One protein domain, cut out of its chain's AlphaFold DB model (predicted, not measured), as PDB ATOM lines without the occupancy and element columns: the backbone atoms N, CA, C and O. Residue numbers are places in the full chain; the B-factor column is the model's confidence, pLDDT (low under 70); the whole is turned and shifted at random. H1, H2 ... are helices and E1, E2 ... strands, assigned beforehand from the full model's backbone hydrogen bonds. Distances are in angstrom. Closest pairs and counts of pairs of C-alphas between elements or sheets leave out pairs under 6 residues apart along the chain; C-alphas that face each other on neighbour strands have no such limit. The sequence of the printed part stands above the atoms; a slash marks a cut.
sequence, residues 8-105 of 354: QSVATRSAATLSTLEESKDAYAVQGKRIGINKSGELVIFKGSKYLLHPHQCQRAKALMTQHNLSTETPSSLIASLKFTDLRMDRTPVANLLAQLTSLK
ATOM      1  N   GLN A   8     120.858 122.968 136.217       90.31
ATOM      2  CA  GLN A   8     121.599 124.220 136.379       90.31
ATOM      3  C   GLN A   8     120.749 125.451 136.018       90.31
ATOM      4  O   GLN A   8     120.684 126.393 136.802       90.31
ATOM      5  N   SER A   9     120.019 125.430 134.892       90.94
ATOM      6  CA  SER A   9     119.117 126.537 134.538       90.94
ATOM      7  C   SER A   9     117.977 126.704 135.545       90.94
ATOM      8  O   SER A   9     117.503 127.826 135.730       90.94
ATOM      9  N   VAL A  10     117.519 125.617 136.171       91.50
ATOM     10  CA  VAL A  10     116.500 125.675 137.225       91.50
ATOM     11  C   VAL A  10     117.107 126.207 138.523       91.50
ATOM     12  O   VAL A  10     116.499 127.076 139.138       91.50
ATOM     13  N   ALA A  11     118.315 125.786 138.908       91.12
ATOM     14  CA  ALA A  11     119.020 126.267 140.098       91.12
ATOM     15  C   ALA A  11     119.258 127.783 140.045       91.12
ATOM     16  O   ALA A  11     118.836 128.498 140.954       91.12
ATOM     17  N   THR A  12     119.833 128.291 138.947       92.06
ATOM     18  CA  THR A  12     120.101 129.729 138.775       92.06
ATOM     19  C   THR A  12     118.819 130.561 138.828       92.06
ATOM     20  O   THR A  12     118.770 131.572 139.523       92.06
ATOM     21  N   ARG A  13     117.751 130.136 138.135       91.75
ATOM     22  CA  ARG A  13     116.478 130.881 138.120       91.75
ATOM     23  C   ARG A  13     115.701 130.763 139.434       91.75
ATOM     24  O   ARG A  13     114.993 131.689 139.810       91.75
ATOM     25  N   SER A  14     115.875 129.665 140.166       92.75
ATOM     26  CA  SER A  14     115.226 129.421 141.464       92.75
ATOM     27  C   SER A  14     116.040 129.923 142.659       92.75
ATOM     28  O   SER A  14     115.668 129.636 143.792       92.75
ATOM     29  N   ALA A  15     117.148 130.645 142.454       89.81
ATOM     30  CA  ALA A  15     118.076 131.006 143.529       89.81
ATOM     31  C   ALA A  15     117.385 131.686 144.728       89.81
ATOM     32  O   ALA A  15     117.691 131.352 145.873       89.81
ATOM     33  N   ALA A  16     116.401 132.557 144.470       88.38
ATOM     34  CA  ALA A  16     115.590 133.207 145.500       88.38
ATOM     35  C   ALA A  16     114.674 132.225 146.259       88.38
ATOM     36  O   ALA A  16     114.700 132.202 147.489       88.38
ATOM     37  N   THR A  17     113.912 131.370 145.561       89.00
ATOM     38  CA  THR A  17     113.062 130.354 146.212       89.00
ATOM     39  C   THR A  17     113.884 129.325 146.985       89.00
ATOM     40  O   THR A  17     113.454 128.881 148.049       89.00
ATOM     41  N   LEU A  18     115.088 128.992 146.507       89.06
ATOM     42  CA  LEU A  18     116.046 128.149 147.220       89.06
ATOM     43  C   LEU A  18     116.560 128.833 148.497       89.06
ATOM     44  O   LEU A  18     116.533 128.197 149.543       89.06
ATOM     45  N   SER A  19     116.928 130.125 148.462       88.06
ATOM     46  CA  SER A  19     117.307 130.861 149.688       88.06
ATOM     47  C   SER A  19     116.192 130.835 150.735       88.06
ATOM     48  O   SER A  19     116.445 130.496 151.886       88.06
ATOM     49  N   THR A  20     114.943 131.102 150.335       86.94
ATOM     50  CA  THR A  20     113.809 131.070 151.279       86.94
ATOM     51  C   THR A  20     113.512 129.671 151.830       86.94
ATOM     52  O   THR A  20     112.916 129.561 152.895       86.94
ATOM     53  N   LEU A  21     113.914 128.605 151.122       85.88
ATOM     54  CA  LEU A  21     113.810 127.219 151.592       85.88
ATOM     55  C   LEU A  21     114.919 126.865 152.593       85.88
ATOM     56  O   LEU A  21     114.641 126.183 153.576       85.88
ATOM     57  N   GLU A  22     116.148 127.321 152.344       84.31
ATOM     58  CA  GLU A  22     117.307 127.128 153.230       84.31
ATOM     59  C   GLU A  22     117.134 127.883 154.559       84.31
ATOM     60  O   GLU A  22     117.457 127.353 155.623       84.31
ATOM     61  N   GLU A  23     116.562 129.088 154.502       81.56
ATOM     62  CA  GLU A  23     116.199 129.894 155.671       81.56
ATOM     63  C   GLU A  23     114.997 129.298 156.434       81.56
ATOM     64  O   GLU A  23     114.986 129.282 157.667       81.56
ATOM     65  N   SER A  24     114.013 128.711 155.732       71.94
ATOM     66  CA  SER A  24     112.875 128.017 156.353       71.94
ATOM     67  C   SER A  24     113.247 126.619 156.877       71.94
ATOM     68  O   SER A  24     112.741 125.601 156.402       71.94
ATOM     69  N   LYS A  25     114.114 126.566 157.893       65.44
ATOM     70  CA  LYS A  25     114.616 125.324 158.514       65.44
ATOM     71  C   LYS A  25     113.532 124.484 159.222       65.44
ATOM     72  O   LYS A  25     113.772 123.329 159.573       65.44
ATOM     73  N   ASP A  26     112.331 125.035 159.405       68.56
ATOM     74  CA  ASP A  26     111.171 124.355 159.988       68.56
ATOM     75  C   ASP A  26     110.562 123.296 159.054       68.56
ATOM     76  O   ASP A  26     109.846 123.611 158.100       68.56
ATOM     77  N   ALA A  27     110.695 122.016 159.411       61.88
ATOM     78  CA  ALA A  27     110.016 120.917 158.711       61.88
ATOM     79  C   ALA A  27     108.480 121.106 158.631       61.88
ATOM     80  O   ALA A  27     107.850 120.737 157.636       61.88
ATOM     81  N   TYR A  28     107.869 121.750 159.634       58.94
ATOM     82  CA  TYR A  28     106.443 122.106 159.631       58.94
ATOM     83  C   TYR A  28     106.075 123.155 158.575       58.94
ATOM     84  O   TYR A  28     104.980 123.099 158.015       58.94
ATOM     85  N   ALA A  29     106.984 124.078 158.241       66.75
ATOM     86  CA  ALA A  29     106.772 125.033 157.156       66.75
ATOM     87  C   ALA A  29     106.793 124.351 155.775       66.75
ATOM     88  O   ALA A  29     106.326 124.936 154.796       66.75
ATOM     89  N   VAL A  30     107.317 123.126 155.688       72.75
ATOM     90  CA  VAL A  30     107.561 122.365 154.455       72.75
ATOM     91  C   VAL A  30     106.507 121.259 154.237       72.75
ATOM     92  O   VAL A  30     106.177 120.923 153.096       72.75
ATOM     93  N   GLN A  31     105.907 120.737 155.310       78.00
ATOM     94  CA  GLN A  31     104.948 119.628 155.275       78.00
ATOM     95  C   GLN A  31     103.691 119.922 154.425       78.00
ATOM     96  O   GLN A  31     103.047 120.965 154.548       78.00
ATOM     97  N   GLY A  32     103.309 118.987 153.545       77.31
ATOM     98  CA  GLY A  32     102.100 119.106 152.713       77.31
ATOM     99  C   GLY A  32     102.179 120.141 151.579       77.31
ATOM    100  O   GLY A  32     101.191 120.334 150.858       77.31
ATOM    101  N   LYS A  33     103.339 120.787 151.392       86.31
ATOM    102  CA  LYS A  33     103.661 121.574 150.196       86.31
ATOM    103  C   LYS A  33     104.111 120.674 149.039       86.31
ATOM    104  O   LYS A  33     104.432 119.494 149.203       86.31
ATOM    105  N   ARG A  34     104.123 121.241 147.833       88.56
ATOM    106  CA  ARG A  34     104.495 120.558 146.587       88.56
ATOM    107  C   ARG A  34     105.330 121.450 145.700       88.56
ATOM    108  O   ARG A  34     105.117 122.656 145.711       88.56
ATOM    109  N   ILE A  35     106.188 120.855 144.884       90.56
ATOM    110  CA  ILE A  35     106.948 121.583 143.866       90.56
ATOM    111  C   ILE A  35     106.313 121.487 142.474       90.56
ATOM    112  O   ILE A  35     105.605 120.533 142.135       90.56
ATOM    113  N   GLY A  36     106.615 122.478 141.644       91.56
ATOM    114  CA  GLY A  36     106.423 122.473 140.199       91.56
ATOM    115  C   GLY A  36     107.421 123.416 139.535       91.56
ATOM    116  O   GLY A  36     108.063 124.215 140.210       91.56
ATOM    117  N   ILE A  37     107.539 123.336 138.211       92.56
ATOM    118  CA  ILE A  37     108.375 124.251 137.425       92.56
ATOM    119  C   ILE A  37     107.477 125.122 136.544       92.56
ATOM    120  O   ILE A  37     106.665 124.615 135.755       92.56
ATOM    121  N   ASN A  38     107.592 126.443 136.669       92.31
ATOM    122  CA  ASN A  38     106.772 127.388 135.908       92.31
ATOM    123  C   ASN A  38     107.201 127.474 134.423       92.31
ATOM    124  O   ASN A  38     107.938 126.624 133.924       92.31
ATOM    125  N   LYS A  39     106.665 128.442 133.665       91.12
ATOM    126  CA  LYS A  39     106.974 128.579 132.226       91.12
ATOM    127  C   LYS A  39     108.366 129.163 131.941       91.12
ATOM    128  O   LYS A  39     108.865 128.962 130.842       91.12
ATOM    129  N   SER A  40     108.974 129.854 132.902       89.88
ATOM    130  CA  SER A  40     110.333 130.402 132.819       89.88
ATOM    131  C   SER A  40     111.392 129.468 133.419       89.88
ATOM    132  O   SER A  40     112.577 129.775 133.348       89.88
ATOM    133  N   GLY A  41     111.015 128.288 133.921       90.06
ATOM    134  CA  GLY A  41     111.965 127.307 134.456       90.06
ATOM    135  C   GLY A  41     112.327 127.519 135.928       90.06
ATOM    136  O   GLY A  41     113.302 126.941 136.391       90.06
ATOM    137  N   GLU A  42     111.564 128.323 136.666       92.38
ATOM    138  CA  GLU A  42     111.746 128.512 138.109       92.38
ATOM    139  C   GLU A  42     110.962 127.457 138.900       92.38
ATOM    140  O   GLU A  42     109.847 127.068 138.522       92.38
ATOM    141  N   LEU A  43     111.529 127.037 140.030       92.19
ATOM    142  CA  LEU A  43     110.881 126.215 141.041       92.19
ATOM    143  C   LEU A  43     109.833 127.045 141.793       92.19
ATOM    144  O   LEU A  43     110.160 128.038 142.447       92.19
ATOM    145  N   VAL A  44     108.580 126.598 141.737       91.38
ATOM    146  CA  VAL A  44     107.447 127.196 142.455       91.38
ATOM    147  C   VAL A  44     106.875 126.181 143.439       91.38
ATOM    148  O   VAL A  44     106.793 124.986 143.144       91.38
ATOM    149  N   ILE A  45     106.486 126.663 144.621       90.31
ATOM    150  CA  ILE A  45     106.028 125.838 145.738       90.31
ATOM    151  C   ILE A  45     104.541 126.102 145.997       90.31
ATOM    152  O   ILE A  45     104.139 127.232 146.265       90.31
ATOM    153  N   PHE A  46     103.715 125.057 145.958       86.69
ATOM    154  CA  PHE A  46     102.266 125.147 146.155       86.69
ATOM    155  C   PHE A  46     101.850 124.586 147.513       86.69
ATOM    156  O   PHE A  46     102.320 123.529 147.940       86.69
ATOM    157  N   LYS A  47     100.895 125.253 148.162       81.81
ATOM    158  CA  LYS A  47     100.214 124.759 149.364       81.81
ATOM    159  C   LYS A  47      98.998 123.928 148.944       81.81
ATOM    160  O   LYS A  47      98.013 124.493 148.477       81.81
ATOM    161  N   GLY A  48      99.035 122.605 149.120       68.00
ATOM    162  CA  GLY A  48      97.850 121.769 148.894       68.00
ATOM    163  C   GLY A  48      98.124 120.300 148.579       68.00
ATOM    164  O   GLY A  48      98.999 119.944 147.793       68.00
ATOM    165  N   SER A  49      97.293 119.413 149.129       62.09
ATOM    166  CA  SER A  49      97.390 117.966 148.896       62.09
ATOM    167  C   SER A  49      96.910 117.523 147.504       62.09
ATOM    168  O   SER A  49      97.330 116.456 147.050       62.09
ATOM    169  N   LYS A  50      96.089 118.327 146.808       58.41
ATOM    170  CA  LYS A  50      95.494 118.027 145.490       58.41
ATOM    171  C   LYS A  50      96.126 118.870 144.371       58.41
ATOM    172  O   LYS A  50      96.260 120.079 144.510       58.41
ATOM    173  N   TYR A  51      96.424 118.247 143.230       59.69
ATOM    174  CA  TYR A  51      97.142 118.829 142.076       59.69
ATOM    175  C   TYR A  51      96.346 119.823 141.214       59.69
ATOM    176  O   TYR A  51      96.789 120.185 140.128       59.69
ATOM    177  N   LEU A  52      95.168 120.250 141.675       60.16
ATOM    178  CA  LEU A  52      94.178 120.986 140.878       60.16
ATOM    179  C   LEU A  52      94.663 122.358 140.385       60.16
ATOM    180  O   LEU A  52      94.099 122.885 139.436       60.16
ATOM    181  N   LEU A  53      95.693 122.928 141.015       64.88
ATOM    182  CA  LEU A  53      96.187 124.264 140.686       64.88
ATOM    183  C   LEU A  53      97.030 124.282 139.396       64.88
ATOM    184  O   LEU A  53      96.776 125.102 138.517       64.88
ATOM    185  N   HIS A  54      98.031 123.398 139.252       82.38
ATOM    186  CA  HIS A  54      99.061 123.550 138.206       82.38
ATOM    187  C   HIS A  54      99.602 122.226 137.611       82.38
ATOM    188  O   HIS A  54     100.809 121.967 137.684       82.38
ATOM    189  N   PRO A  55      98.769 121.396 136.948       85.31
ATOM    190  CA  PRO A  55      99.194 120.105 136.390       85.31
ATOM    191  C   PRO A  55     100.399 120.205 135.437       85.31
ATOM    192  O   PRO A  55     101.330 119.416 135.559       85.31
ATOM    193  N   HIS A  56     100.461 121.212 134.557       89.62
ATOM    194  CA  HIS A  56     101.610 121.409 133.657       89.62
ATOM    195  C   HIS A  56     102.918 121.780 134.374       89.62
ATOM    196  O   HIS A  56     104.003 121.480 133.875       89.62
ATOM    197  N   GLN A  57     102.840 122.428 135.541       91.19
ATOM    198  CA  GLN A  57     104.030 122.775 136.323       91.19
ATOM    199  C   GLN A  57     104.564 121.537 137.054       91.19
ATOM    200  O   GLN A  57     105.775 121.312 137.089       91.19
ATOM    201  N   CYS A  58     103.663 120.677 137.539       89.62
ATOM    202  CA  CYS A  58     104.007 119.348 138.039       89.62
ATOM    203  C   CYS A  58     104.570 118.434 136.931       89.62
ATOM    204  O   CYS A  58     105.577 117.770 137.154       89.62
ATOM    205  N   GLN A  59     104.004 118.441 135.718       89.50
ATOM    206  CA  GLN A  59     104.539 117.672 134.582       89.50
ATOM    207  C   GLN A  59     105.995 118.039 134.261       89.50
ATOM    208  O   GLN A  59     106.818 117.139 134.119       89.50
ATOM    209  N   ARG A  60     106.340 119.336 134.212       90.81
ATOM    210  CA  ARG A  60     107.731 119.773 133.979       90.81
ATOM    211  C   ARG A  60     108.680 119.384 135.114       90.81
ATOM    212  O   ARG A  60     109.779 118.921 134.834       90.81
ATOM    213  N   ALA A  61     108.250 119.506 136.372       90.62
ATOM    214  CA  ALA A  61     109.047 119.046 137.512       90.62
ATOM    215  C   ALA A  61     109.288 117.528 137.474       90.62
ATOM    216  O   ALA A  61     110.427 117.092 137.625       90.62
ATOM    217  N   LYS A  62     108.250 116.720 137.193       89.69
ATOM    218  CA  LYS A  62     108.409 115.264 137.066       89.69
ATOM    219  C   LYS A  62     109.312 114.892 135.887       89.69
ATOM    220  O   LYS A  62     110.169 114.039 136.069       89.69
ATOM    221  N   ALA A  63     109.179 115.557 134.735       89.69
ATOM    222  CA  ALA A  63     110.043 115.328 133.574       89.69
ATOM    223  C   ALA A  63     111.529 115.545 133.912       89.69
ATOM    224  O   ALA A  63     112.339 114.649 133.676       89.69
ATOM    225  N   LEU A  64     111.867 116.666 134.561       90.75
ATOM    226  CA  LEU A  64     113.232 116.947 135.021       90.75
ATOM    227  C   LEU A  64     113.720 115.901 136.037       90.75
ATOM    228  O   LEU A  64     114.836 115.397 135.924       90.75
ATOM    229  N   MET A  65     112.883 115.516 137.005       90.38
ATOM    230  CA  MET A  65     113.249 114.493 137.995       90.38
ATOM    231  C   MET A  65     113.442 113.102 137.379       90.38
ATOM    232  O   MET A  65     114.260 112.335 137.882       90.38
ATOM    233  N   THR A  66     112.743 112.770 136.289       88.62
ATOM    234  CA  THR A  66     113.015 111.547 135.514       88.62
ATOM    235  C   THR A  66     114.268 111.667 134.644       88.62
ATOM    236  O   THR A  66     115.011 110.701 134.552       88.62
ATOM    237  N   GLN A  67     114.564 112.841 134.072       89.38
ATOM    238  CA  GLN A  67     115.788 113.074 133.285       89.38
ATOM    239  C   GLN A  67     117.070 112.957 134.124       89.38
ATOM    240  O   GLN A  67     118.107 112.560 133.603       89.38
ATOM    241  N   HIS A  68     116.994 113.271 135.419       87.88
ATOM    242  CA  HIS A  68     118.122 113.195 136.353       87.88
ATOM    243  C   HIS A  68     118.057 111.992 137.319       87.88
ATOM    244  O   HIS A  68     118.769 111.975 138.318       87.88
ATOM    245  N   ASN A  69     117.223 110.981 137.031       85.56
ATOM    246  CA  ASN A  69     117.084 109.742 137.821       85.56
ATOM    247  C   ASN A  69     116.740 109.947 139.318       85.56
ATOM    248  O   ASN A  69     117.015 109.093 140.159       85.56
ATOM    249  N   LEU A  70     116.100 111.071 139.660       85.12
ATOM    250  CA  LEU A  70     115.690 111.428 141.025       85.12
ATOM    251  C   LEU A  70     114.339 110.813 141.423       85.12
ATOM    252  O   LEU A  70     114.053 110.631 142.605       85.12
ATOM    253  N   SER A  71     113.493 110.519 140.433       79.44
ATOM    254  CA  SER A  71     112.185 109.881 140.608       79.44
ATOM    255  C   SER A  71     112.323 108.358 140.543       79.44
ATOM    256  O   SER A  71     112.399 107.802 139.451       79.44
ATOM    257  N   THR A  72     112.289 107.678 141.690       64.12
ATOM    258  CA  THR A  72     112.361 106.205 141.774       64.12
ATOM    259  C   THR A  72     111.011 105.494 141.593       64.12
ATOM    260  O   THR A  72     110.989 104.287 141.367       64.12
ATOM    261  N   GLU A  73     109.876 106.203 141.667       64.06
ATOM    262  CA  GLU A  73     108.539 105.604 141.534       64.06
ATOM    263  C   GLU A  73     108.130 105.433 140.056       64.06
ATOM    264  O   GLU A  73     107.567 106.336 139.418       64.06
ATOM    265  N   THR A  74     108.388 104.242 139.504       66.81
ATOM    266  CA  THR A  74     107.836 103.808 138.210       66.81
ATOM    267  C   THR A  74     106.302 103.827 138.289       66.81
ATOM    268  O   THR A  74     105.729 103.128 139.129       66.81
ATOM    269  N   PRO A  75     105.590 104.616 137.462       66.81
ATOM    270  CA  PRO A  75     104.163 104.845 137.661       66.81
ATOM    271  C   PRO A  75     103.339 103.595 137.328       66.81
ATOM    272  O   PRO A  75     103.118 103.277 136.163       66.81
ATOM    273  N   SER A  76     102.801 102.941 138.360       68.25
ATOM    274  CA  SER A  76     101.970 101.725 138.260       68.25
ATOM    275  C   SER A  76     100.677 101.885 137.444       68.25
ATOM    276  O   SER A  76     100.008 100.905 137.132       68.25
ATOM    277  N   SER A  77     100.297 103.117 137.097       73.81
ATOM    278  CA  SER A  77      99.245 103.428 136.126       73.81
ATOM    279  C   SER A  77      99.372 104.868 135.617       73.81
ATOM    280  O   SER A  77      99.940 105.732 136.290       73.81
ATOM    281  N   LEU A  78      98.746 105.171 134.474       71.50
ATOM    282  CA  LEU A  78      98.599 106.551 133.981       71.50
ATOM    283  C   LEU A  78      97.873 107.458 134.995       71.50
ATOM    284  O   LEU A  78      98.197 108.631 135.140       71.50
ATOM    285  N   ILE A  79      96.924 106.911 135.760       74.12
ATOM    286  CA  ILE A  79      96.223 107.662 136.811       74.12
ATOM    287  C   ILE A  79      97.170 107.955 137.989       74.12
ATOM    288  O   ILE A  79      97.089 109.030 138.582       74.12
ATOM    289  N   ALA A  80      98.089 107.042 138.324       68.75
ATOM    290  CA  ALA A  80      99.135 107.297 139.314       68.75
ATOM    291  C   ALA A  80     100.148 108.351 138.832       68.75
ATOM    292  O   ALA A  80     100.533 109.212 139.621       68.75
ATOM    293  N   SER A  81     100.515 108.377 137.543       69.31
ATOM    294  CA  SER A  81     101.441 109.399 137.020       69.31
ATOM    295  C   SER A  81     100.881 110.827 137.154       69.31
ATOM    296  O   SER A  81     101.616 111.740 137.531       69.31
ATOM    297  N   LEU A  82      99.564 110.999 136.969       73.94
ATOM    298  CA  LEU A  82      98.828 112.254 137.199       73.94
ATOM    299  C   LEU A  82      98.598 112.584 138.687       73.94
ATOM    300  O   LEU A  82      98.193 113.698 139.025       73.94
ATOM    301  N   LYS A  83      98.866 111.638 139.595       76.38
ATOM    302  CA  LYS A  83      98.850 111.840 141.050       76.38
ATOM    303  C   LYS A  83     100.221 112.257 141.604       76.38
ATOM    304  O   LYS A  83     100.381 112.126 142.811       76.38
ATOM    305  N   PHE A  84     101.157 112.751 140.777       82.94
ATOM    306  CA  PHE A  84     102.488 113.337 141.084       82.94
ATOM    307  C   PHE A  84     102.986 113.215 142.547       82.94
ATOM    308  O   PHE A  84     103.201 114.209 143.252       82.94
ATOM    309  N   THR A  85     103.130 111.983 143.027       82.00
ATOM    310  CA  THR A  85     103.413 111.633 144.427       82.00
ATOM    311  C   THR A  85     104.809 112.075 144.839       82.00
ATOM    312  O   THR A  85     104.976 112.646 145.918       82.00
ATOM    313  N   ASP A  86     105.761 111.916 143.920       84.69
ATOM    314  CA  ASP A  86     107.174 112.287 144.041       84.69
ATOM    315  C   ASP A  86     107.417 113.789 144.205       84.69
ATOM    316  O   ASP A  86     108.486 114.171 144.654       84.69
ATOM    317  N   LEU A  87     106.453 114.652 143.854       88.50
ATOM    318  CA  LEU A  87     106.593 116.118 143.916       88.50
ATOM    319  C   LEU A  87     106.178 116.712 145.267       88.50
ATOM    320  O   LEU A  87     105.909 117.913 145.381       88.50
ATOM    321  N   ARG A  88     106.036 115.867 146.287       88.62
ATOM    322  CA  ARG A  88     105.769 116.285 147.661       88.62
ATOM    323  C   ARG A  88     107.049 116.708 148.358       88.62
ATOM    324  O   ARG A  88     108.026 115.972 148.363       88.62
ATOM    325  N   MET A  89     106.986 117.848 149.028       87.25
ATOM    326  CA  MET A  89     108.086 118.355 149.846       87.25
ATOM    327  C   MET A  89     108.450 117.421 151.016       87.25
ATOM    328  O   MET A  89     109.598 117.396 151.437       87.25
ATOM    329  N   ASP A  90     107.507 116.589 151.472       85.94
ATOM    330  CA  ASP A  90     107.698 115.500 152.445       85.94
ATOM    331  C   ASP A  90     108.327 114.201 151.874       85.94
ATOM    332  O   ASP A  90     108.263 113.157 152.524       85.94
ATOM    333  N   ARG A  91     108.907 114.207 150.662       87.81
ATOM    334  CA  ARG A  91     109.440 112.994 150.002       87.81
ATOM    335  C   ARG A  91     110.899 113.121 149.557       87.81
ATOM    336  O   ARG A  91     111.316 114.141 149.010       87.81
ATOM    337  N   THR A  92     111.640 112.020 149.700       87.44
ATOM    338  CA  THR A  92     113.069 111.886 149.361       87.44
ATOM    339  C   THR A  92     113.437 112.365 147.949       87.44
ATOM    340  O   THR A  92     114.427 113.080 147.835       87.44
ATOM    341  N   PRO A  93     112.655 112.094 146.880       88.38
ATOM    342  CA  PRO A  93     112.932 112.641 145.549       88.38
ATOM    343  C   PRO A  93     113.017 114.177 145.498       88.38
ATOM    344  O   PRO A  93     113.865 114.709 144.784       88.38
ATOM    345  N   VAL A  94     112.196 114.906 146.272       89.88
ATOM    346  CA  VAL A  94     112.279 116.379 146.349       89.88
ATOM    347  C   VAL A  94     113.449 116.830 147.214       89.88
ATOM    348  O   VAL A  94     114.114 117.794 146.850       89.88
ATOM    349  N   ALA A  95     113.738 116.139 148.320       88.94
ATOM    350  CA  ALA A  95     114.908 116.443 149.145       88.94
ATOM    351  C   ALA A  95     116.214 116.304 148.334       88.94
ATOM    352  O   ALA A  95     117.042 117.214 148.334       88.94
ATOM    353  N   ASN A  96     116.342 115.222 147.560       89.94
ATOM    354  CA  ASN A  96     117.479 114.978 146.671       89.94
ATOM    355  C   ASN A  96     117.562 116.029 145.549       89.94
ATOM    356  O   ASN A  96     118.645 116.544 145.274       89.94
ATOM    357  N   LEU A  97     116.426 116.385 144.930       91.12
ATOM    358  CA  LEU A  97     116.369 117.463 143.938       91.12
ATOM    359  C   LEU A  97     116.837 118.797 144.530       91.12
ATOM    360  O   LEU A  97     117.640 119.489 143.911       91.12
ATOM    361  N   LEU A  98     116.351 119.165 145.716       90.50
ATOM    362  CA  LEU A  98     116.718 120.424 146.361       90.50
ATOM    363  C   LEU A  98     118.200 120.466 146.726       90.50
ATOM    364  O   LEU A  98     118.833 121.474 146.438       90.50
ATOM    365  N   ALA A  99     118.767 119.377 147.250       89.12
ATOM    366  CA  ALA A  99     120.200 119.285 147.534       89.12
ATOM    367  C   ALA A  99     121.068 119.445 146.267       89.12
ATOM    368  O   ALA A  99     122.105 120.107 146.302       89.12
ATOM    369  N   GLN A 100     120.635 118.901 145.123       90.88
ATOM    370  CA  GLN A 100     121.311 119.143 143.842       90.88
ATOM    371  C   GLN A 100     121.137 120.590 143.356       90.88
ATOM    372  O   GLN A 100     122.091 121.188 142.862       90.88
ATOM    373  N   LEU A 101     119.948 121.180 143.511       90.38
ATOM    374  CA  LEU A 101     119.689 122.564 143.111       90.38
ATOM    375  C   LEU A 101     120.445 123.585 143.982       90.38
ATOM    376  O   LEU A 101     120.902 124.588 143.440       90.38
ATOM    377  N   THR A 102     120.626 123.348 145.285       88.94
ATOM    378  CA  THR A 102     121.449 124.213 146.152       88.94
ATOM    379  C   THR A 102     122.946 123.999 145.921       88.94
ATOM    380  O   THR A 102     123.689 124.975 145.865       88.94
ATOM    381  N   SER A 103     123.395 122.769 145.648       87.25
ATOM    382  CA  SER A 103     124.770 122.518 145.183       87.25
ATOM    383  C   SER A 103     125.087 123.275 143.881       87.25
ATOM    384  O   SER A 103     126.132 123.913 143.774       87.25
ATOM    385  N   LEU A 104     124.153 123.300 142.921       86.19
ATOM    386  CA  LEU A 104     124.289 124.017 141.643       86.19
ATOM    387  C   LEU A 104     124.011 125.532 141.720       86.19
ATOM    388  O   LEU A 104     124.199 126.238 140.729       86.19
ATOM    389  N   LYS A 105     123.563 126.039 142.876       77.69
ATOM    390  CA  LYS A 105     123.368 127.474 143.155       77.69
ATOM    391  C   LYS A 105     124.686 128.172 143.525       77.69
ATOM    392  O   LYS A 105     124.765 129.393 143.415       77.69
TER     393      LYS A 105
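Overview. This is residues 8 to 105 of the 354 residues of an uncharacterized protein of Pandoraea anhela (UniProt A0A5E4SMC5). A small hairpin of two strands, E1 and E2, lies in the middle of a mostly helical domain, with the longest helix, H4, packed on E1 and a cluster of H1, H2 and H6 towards the other side. H3 and H5 are short helices far from the middle, and H5 lies farthest out, between two loops. The printed part has 98 residues with six named helices and two named strands, in the order H1, H2, H3, E1, E2, H4, H5, H6; the two strands are antiparallel. The whole is compact, with a radius of gyration of the C-alphas of 12.6 A and spans of 36, 28 and 23 A.

Arrangement. E1, residues 33 to 37, and E2, residues 43 to 47, form an antiparallel hairpin, with 147 degrees between their directions. N 34 and O 46 are 2.9 A apart and N 46 and O 34 are 2.8 A apart, both within hydrogen-bond range. H4, residues 55 to 67, comes closest to E1 at the C-alphas of Gly 36 and Cys 58, 4.5 A. H4 and E2 are near each other, with 5 pairs of C-alphas within 10 A. H6, residues 92 to 103, is close to H4 but not clearly touching; the closest C-alphas are those of Met 65 and Leu 97, 7.3 A. H1, residues 8 to 13, touches H6 about perpendicular at 79 degrees, where H6 uses residues 101 to 102 alone; the closest C-alphas are those of Ala 11 and Leu 101, 4.8 A. H2, residues 15 to 23, only just touches residues 98 to 102 of H6, with 3 pairs of C-alphas within 8 A, the closest those of Leu 18 and Thr 102, 6.8 A. H2 and H6 run opposite ways at a steep tilt of 66 degrees. H3, residues 27 to 30, and H5, residues 78 to 81, touch no helix. Every O i to N i+4 pair is within hydrogen-bond range in H1, H2, H4 and H6, while H3 and H5 are too short for such a pair.

Along the chain. H1 begins at C-alpha 8, (121.599, 124.220, 136.379). E1 is 13.9 A long and E2 13.6 A. H4 is 18.3 A long and starts at C-alpha 55, (99.194, 120.105, 136.390). H2 measures 12.3 A and H6 16.4 A, the latter ending at C-alpha 103, (124.770, 122.518, 145.183).

Size, cuts and confidence. The two C-alphas farthest apart are those of Glu 23 and Ser 77, 37.0 A. The printed part has no cut, and no link is long. The mean pLDDT of the printed part is 82.8; it is under 70 in residues 25 to 29, 48 to 53, 72 to 76 and 80 to 81.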